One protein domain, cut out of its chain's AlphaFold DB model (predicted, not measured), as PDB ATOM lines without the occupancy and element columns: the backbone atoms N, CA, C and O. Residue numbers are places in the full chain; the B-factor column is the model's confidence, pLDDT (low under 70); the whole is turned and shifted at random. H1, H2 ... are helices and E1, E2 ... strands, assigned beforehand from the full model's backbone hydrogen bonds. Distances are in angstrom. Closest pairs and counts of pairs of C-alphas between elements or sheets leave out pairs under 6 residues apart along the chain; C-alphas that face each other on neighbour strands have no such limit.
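AT A GLANCE: This is residues 3 to 49 of the 103 residues of an uncharacterized protein of Tetracentron sinense (UniProt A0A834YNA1). There is little regular structure here: one helix, H1, packs on two short parallel strands, E1 and E2, and a long loop, residues 28 to 49, swings away and folds back beside E2. Of 47 printed residues, 16 are in named elements, in the order E1, H1, E2, class mixed. The whole is compact, radius of gyration of the C-alphas 9.4 A, spanning 23 by 21 by 15 A.

HOW THE PARTS SIT: Start at E1, residues 3 to 5, and H1, residues 7 to 15; their closest C-alphas, Gly 4 and Cys 12, are 6.0 A apart. E2, residues 24 to 27, is parallel to E1 at 18 degrees; look for N 4 and O 25, 3.0 A apart, within hydrogen-bond range. The closest C-alphas of H1 and E2, Gly 9 and Leu 26, are 5.0 A apart. E1, H1 and E2 form a strand-helix-strand unit, two parallel neighbour strands with a helix between, its crossover right-handed. In H1 every O i to N i+4 pair is within hydrogen-bond range. Residues 47 to 48 pair parallel with residues 26 to 27 of E2.

IN THESE COORDINATES: Find C-alpha 3 at (32.208, -55.356, 30.474), where E1 begins its 7.1 A. H1 runs 12.4 A. E2 runs 10.1 A to C-alpha 27 at (26.086, -50.706, 32.640).

THE WHOLE: The farthest C-alphas, Ser 6 and Lys 40, are 24.3 A apart. The printed part has no cut, and no link between named elements is long. Look for pLDDT under 70 at residues 29 to 40 and 49.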
ATOM      1  N   MET A   3      33.495 -55.646  29.840       89.31
ATOM      2  CA  MET A   3      32.208 -55.356  30.474       89.31
ATOM      3  C   MET A   3      32.460 -54.613  31.781       89.31
ATOM      4  O   MET A   3      33.285 -55.058  32.577       89.31
ATOM      5  N   GLY A   4      31.752 -53.508  32.004       84.38
ATOM      6  CA  GLY A   4      31.914 -52.707  33.210       84.38
ATOM      7  C   GLY A   4      30.603 -52.088  33.675       84.38
ATOM      8  O   GLY A   4      29.846 -51.543  32.870       84.38
ATOM      9  N   ALA A   5      30.350 -52.160  34.983       85.88
ATOM     10  CA  ALA A   5      29.206 -51.532  35.631       85.88
ATOM     11  C   ALA A   5      29.651 -50.376  36.537       85.88
ATOM     12  O   ALA A   5      30.695 -50.484  37.182       85.88
ATOM     13  N   SER A   6      28.878 -49.288  36.610       80.44
ATOM     14  CA  SER A   6      29.194 -48.114  37.434       80.44
ATOM     15  C   SER A   6      30.628 -47.609  37.182       80.44
ATOM     16  O   SER A   6      30.996 -47.353  36.031       80.44
ATOM     17  N   SER A   7      31.468 -47.515  38.212       80.94
ATOM     18  CA  SER A   7      32.885 -47.142  38.102       80.94
ATOM     19  C   SER A   7      33.709 -48.087  37.215       80.94
ATOM     20  O   SER A   7      34.610 -47.639  36.505       80.94
ATOM     21  N   GLY A   8      33.369 -49.378  37.173       82.44
ATOM     22  CA  GLY A   8      34.000 -50.345  36.272       82.44
ATOM     23  C   GLY A   8      33.703 -50.054  34.801       82.44
ATOM     24  O   GLY A   8      34.557 -50.262  33.942       82.44
ATOM     25  N   GLY A   9      32.520 -49.505  34.503       84.06
ATOM     26  CA  GLY A   9      32.178 -49.036  33.160       84.06
ATOM     27  C   GLY A   9      33.032 -47.837  32.744       84.06
ATOM     28  O   GLY A   9      33.596 -47.834  31.651       84.06
ATOM     29  N   HIS A  10      33.216 -46.869  33.648       80.06
ATOM     30  CA  HIS A  10      34.114 -45.735  33.417       80.06
ATOM     31  C   HIS A  10      35.546 -46.205  33.111       80.06
ATOM     32  O   HIS A  10      36.123 -45.819  32.094       80.06
ATOM     33  N   PHE A  11      36.091 -47.113  33.922       84.38
ATOM     34  CA  PHE A  11      37.416 -47.686  33.684       84.38
ATOM     35  C   PHE A  11      37.529 -48.352  32.304       84.38
ATOM     36  O   PHE A  11      38.445 -48.033  31.547       84.38
ATOM     37  N   CYS A  12      36.579 -49.224  31.937       85.00
ATOM     38  CA  CYS A  12      36.570 -49.860  30.618       85.00
ATOM     39  C   CYS A  12      36.523 -48.830  29.483       85.00
ATOM     40  O   CYS A  12      37.209 -49.009  28.479       85.00
ATOM     41  N   SER A  13      35.757 -47.749  29.652       78.88
ATOM     42  CA  SER A  13      35.614 -46.708  28.634       78.88
ATOM     43  C   SER A  13      36.883 -45.873  28.421       78.88
ATOM     44  O   SER A  13      37.220 -45.580  27.277       78.88
ATOM     45  N   VAL A  14      37.632 -45.563  29.488       83.62
ATOM     46  CA  VAL A  14      38.931 -44.867  29.408       83.62
ATOM     47  C   VAL A  14      40.015 -45.796  28.862       83.62
ATOM     48  O   VAL A  14      40.837 -45.397  28.035       83.62
ATOM     49  N   LEU A  15      40.006 -47.062  29.282       86.06
ATOM     50  CA  LEU A  15      40.955 -48.059  28.795       86.06
ATOM     51  C   LEU A  15      40.798 -48.298  27.287       86.06
ATOM     52  O   LEU A  15      41.792 -48.494  26.594       86.06
ATOM     53  N   ALA A  16      39.571 -48.212  26.770       83.81
ATOM     54  CA  ALA A  16      39.266 -48.318  25.343       83.81
ATOM     55  C   ALA A  16      39.953 -47.259  24.474       83.81
ATOM     56  O   ALA A  16      40.207 -47.511  23.301       83.81
ATOM     57  N   ALA A  17      40.276 -46.091  25.039       80.25
ATOM     58  CA  ALA A  17      41.004 -45.046  24.322       80.25
ATOM     59  C   ALA A  17      42.479 -45.417  24.080       80.25
ATOM     60  O   ALA A  17      43.110 -44.894  23.169       80.25
ATOM     61  N   ASN A  18      43.029 -46.329  24.889       83.19
ATOM     62  CA  ASN A  18      44.434 -46.745  24.833       83.19
ATOM     63  C   ASN A  18      44.610 -48.200  24.370       83.19
ATOM     64  O   ASN A  18      45.711 -48.613  24.012       83.19
ATOM     65  N   MET A  19      43.541 -48.999  24.390       84.69
ATOM     66  CA  MET A  19      43.558 -50.420  24.060       84.69
ATOM     67  C   MET A  19      42.397 -50.783  23.143       84.69
ATOM     68  O   MET A  19      41.256 -50.377  23.353       84.69
ATOM     69  N   ARG A  20      42.667 -51.637  22.152       82.38
ATOM     70  CA  ARG A  20      41.633 -52.116  21.235       82.38
ATOM     71  C   ARG A  20      40.815 -53.241  21.860       82.38
ATOM     72  O   ARG A  20      41.328 -54.327  22.123       82.38
ATOM     73  N   PHE A  21      39.514 -53.013  21.992       82.88
ATOM     74  CA  PHE A  21      38.533 -54.055  22.280       82.88
ATOM     75  C   PHE A  21      37.726 -54.377  21.023       82.88
ATOM     76  O   PHE A  21      37.481 -53.509  20.196       82.88
ATOM     77  N   CYS A  22      37.273 -55.623  20.877       82.69
ATOM     78  CA  CYS A  22      36.319 -55.967  19.816       82.69
ATOM     79  C   CYS A  22      34.900 -55.442  20.118       82.69
ATOM     80  O   CYS A  22      34.116 -55.236  19.202       82.69
ATOM     81  N   SER A  23      34.574 -55.257  21.402       83.62
ATOM     82  CA  SER A  23      33.326 -54.673  21.914       83.62
ATOM     83  C   SER A  23      33.452 -54.382  23.413       83.62
ATOM     84  O   SER A  23      34.249 -55.031  24.114       83.62
ATOM     85  N   ILE A  24      32.661 -53.422  23.900       84.19
ATOM     86  CA  ILE A  24      32.573 -53.032  25.316       84.19
ATOM     87  C   ILE A  24      31.105 -52.932  25.701       84.19
ATOM     88  O   ILE A  24      30.335 -52.395  24.932       84.19
ATOM     89  N   THR A  25      30.682 -53.413  26.866       84.75
ATOM     90  CA  THR A  25      29.331 -53.135  27.393       84.75
ATOM     91  C   THR A  25      29.429 -52.323  28.676       84.75
ATOM     92  O   THR A  25      30.161 -52.705  29.592       84.75
ATOM     93  N   LEU A  26      28.695 -51.210  28.732       80.00
ATOM     94  CA  LEU A  26      28.693 -50.277  29.857       80.00
ATOM     95  C   LEU A  26      27.329 -50.295  30.546       80.00
ATOM     96  O   LEU A  26      26.308 -50.012  29.920       80.00
ATOM     97  N   MET A  27      27.307 -50.622  31.837       80.94
ATOM     98  CA  MET A  27      26.086 -50.706  32.640       80.94
ATOM     99  C   MET A  27      26.104 -49.635  33.730       80.94
ATOM    100  O   MET A  27      27.079 -49.554  34.467       80.94
ATOM    101  N   ILE A  28      25.043 -48.841  33.900       74.88
ATOM    102  CA  ILE A  28      24.877 -47.911  35.045       74.88
ATOM    103  C   ILE A  28      26.115 -47.028  35.325       74.88
ATOM    104  O   ILE A  28      26.432 -46.696  36.465       74.88
ATOM    105  N   ALA A  29      26.887 -46.708  34.286       67.12
ATOM    106  CA  ALA A  29      28.144 -45.987  34.414       67.12
ATOM    107  C   ALA A  29      27.883 -44.482  34.317       67.12
ATOM    108  O   ALA A  29      27.447 -44.000  33.272       67.12
ATOM    109  N   GLN A  30      28.199 -43.737  35.382       61.03
ATOM    110  CA  GLN A  30      28.396 -42.287  35.305       61.03
ATOM    111  C   GLN A  30      29.687 -42.031  34.511       61.03
ATOM    112  O   GLN A  30      30.772 -41.866  35.063       61.03
ATOM    113  N   GLY A  31      29.602 -42.120  33.187       58.69
ATOM    114  CA  GLY A  31      30.705 -41.794  32.296       58.69
ATOM    115  C   GLY A  31      30.660 -40.326  31.894       58.69
ATOM    116  O   GLY A  31      29.590 -39.771  31.659       58.69
ATOM    117  N   MET A  32      31.832 -39.711  31.748       57.28
ATOM    118  CA  MET A  32      31.992 -38.422  31.071       57.28
ATOM    119  C   MET A  32      31.922 -38.623  29.551       57.28
ATOM    120  O   MET A  32      32.833 -38.237  28.827       57.28
ATOM    121  N   PHE A  33      30.877 -39.301  29.067       62.72
ATOM    122  CA  PHE A  33      30.735 -39.655  27.651       62.72
ATOM    123  C   PHE A  33      30.694 -38.413  26.764       62.72
ATOM    124  O   PHE A  33      31.260 -38.424  25.680       62.72
ATOM    125  N   ASP A  34      30.136 -37.318  27.284       60.41
ATOM    126  CA  ASP A  34      30.110 -36.012  26.618       60.41
ATOM    127  C   ASP A  34      31.512 -35.406  26.416       60.41
ATOM    128  O   ASP A  34      31.677 -34.472  25.638       60.41
ATOM    129  N   GLN A  35      32.526 -35.918  27.123       60.16
ATOM    130  CA  GLN A  35      33.925 -35.498  27.005       60.16
ATOM    131  C   GLN A  35      34.827 -36.565  26.377       60.16
ATOM    132  O   GLN A  35      36.020 -36.323  26.195       60.16
ATOM    133  N   MET A  36      34.290 -37.746  26.057       61.44
ATOM    134  CA  MET A  36      35.046 -38.766  25.342       61.44
ATOM    135  C   MET A  36      35.020 -38.466  23.849       61.44
ATOM    136  O   MET A  36      33.957 -38.388  23.240       61.44
ATOM    137  N   ASP A  37      36.203 -38.349  23.250       61.91
ATOM    138  CA  ASP A  37      36.342 -38.348  21.798       61.91
ATOM    139  C   ASP A  37      36.105 -39.773  21.286       61.91
ATOM    140  O   ASP A  37      36.997 -40.628  21.283       61.91
ATOM    141  N   VAL A  38      34.852 -40.061  20.934       65.12
ATOM    142  CA  VAL A  38      34.445 -41.336  20.342       65.12
ATOM    143  C   VAL A  38      34.883 -41.326  18.877       65.12
ATOM    144  O   VAL A  38      34.090 -41.097  17.962       65.12
ATOM    145  N   SER A  39      36.182 -41.518  18.652       67.88
ATOM    146  CA  SER A  39      36.744 -41.626  17.308       67.88
ATOM    147  C   SER A  39      36.125 -42.819  16.563       67.88
ATOM    148  O   SER A  39      35.553 -43.730  17.166       67.88
ATOM    149  N   LYS A  40      36.248 -42.858  15.227       65.38
ATOM    150  CA  LYS A  40      35.716 -43.966  14.401       65.38
ATOM    151  C   LYS A  40      36.219 -45.355  14.819       65.38
ATOM    152  O   LYS A  40      35.582 -46.346  14.473       65.38
ATOM    153  N   ASP A  41      37.334 -45.416  15.542       74.81
ATOM    154  CA  ASP A  41      37.962 -46.655  15.991       74.81
ATOM    155  C   ASP A  41      37.480 -47.103  17.382       74.81
ATOM    156  O   ASP A  41      37.919 -48.145  17.882       74.81
ATOM    157  N   TYR A  42      36.573 -46.347  18.014       77.00
ATOM    158  CA  TYR A  42      35.986 -46.732  19.291       77.00
ATOM    159  C   TYR A  42      35.127 -47.997  19.128       77.00
ATOM    160  O   TYR A  42      34.321 -48.097  18.197       77.00
ATOM    161  N   PRO A  43      35.272 -48.992  20.018       79.38
ATOM    162  CA  PRO A  43      34.571 -50.259  19.877       79.38
ATOM    163  C   PRO A  43      33.046 -50.094  19.955       79.38
ATOM    164  O   PRO A  43      32.549 -49.274  20.734       79.38
ATOM    165  N   PRO A  44      32.275 -50.931  19.232       83.06
ATOM    166  CA  PRO A  44      30.829 -51.001  19.398       83.06
ATOM    167  C   PRO A  44      30.455 -51.176  20.875       83.06
ATOM    168  O   PRO A  44      30.937 -52.108  21.532       83.06
ATOM    169  N   THR A  45      29.618 -50.265  21.387       79.31
ATOM    170  CA  THR A  45      29.335 -50.151  22.823       79.31
ATOM    171  C   THR A  45      27.833 -50.124  23.127       79.31
ATOM    172  O   THR A  45      27.188 -49.101  22.900       79.31
ATOM    173  N   PRO A  46      27.242 -51.217  23.648       78.81
ATOM    174  CA  PRO A  46      25.900 -51.202  24.216       78.81
ATOM    175  C   PRO A  46      25.887 -50.473  25.564       78.81
ATOM    176  O   PRO A  46      26.681 -50.783  26.460       78.81
ATOM    177  N   PHE A  47      24.947 -49.542  25.714       75.19
ATOM    178  CA  PHE A  47      24.690 -48.830  26.961       75.19
ATOM    179  C   PHE A  47      23.463 -49.419  27.651       75.19
ATOM    180  O   PHE A  47      22.365 -49.418  27.099       75.19
ATOM    181  N   VAL A  48      23.645 -49.892  28.881       74.31
ATOM    182  CA  VAL A  48      22.556 -50.348  29.748       74.31
ATOM    183  C   VAL A  48      22.412 -49.332  30.876       74.31
ATOM    184  O   VAL A  48      23.172 -49.342  31.842       74.31
ATOM    185  N   HIS A  49      21.465 -48.410  30.731       66.12
ATOM    186  CA  HIS A  49      21.206 -47.348  31.704       66.12
ATOM    187  C   HIS A  49      20.091 -47.746  32.680       66.12
ATOM    188  O   HIS A  49      19.132 -48.407  32.279       66.12
TER     189      HIS A  49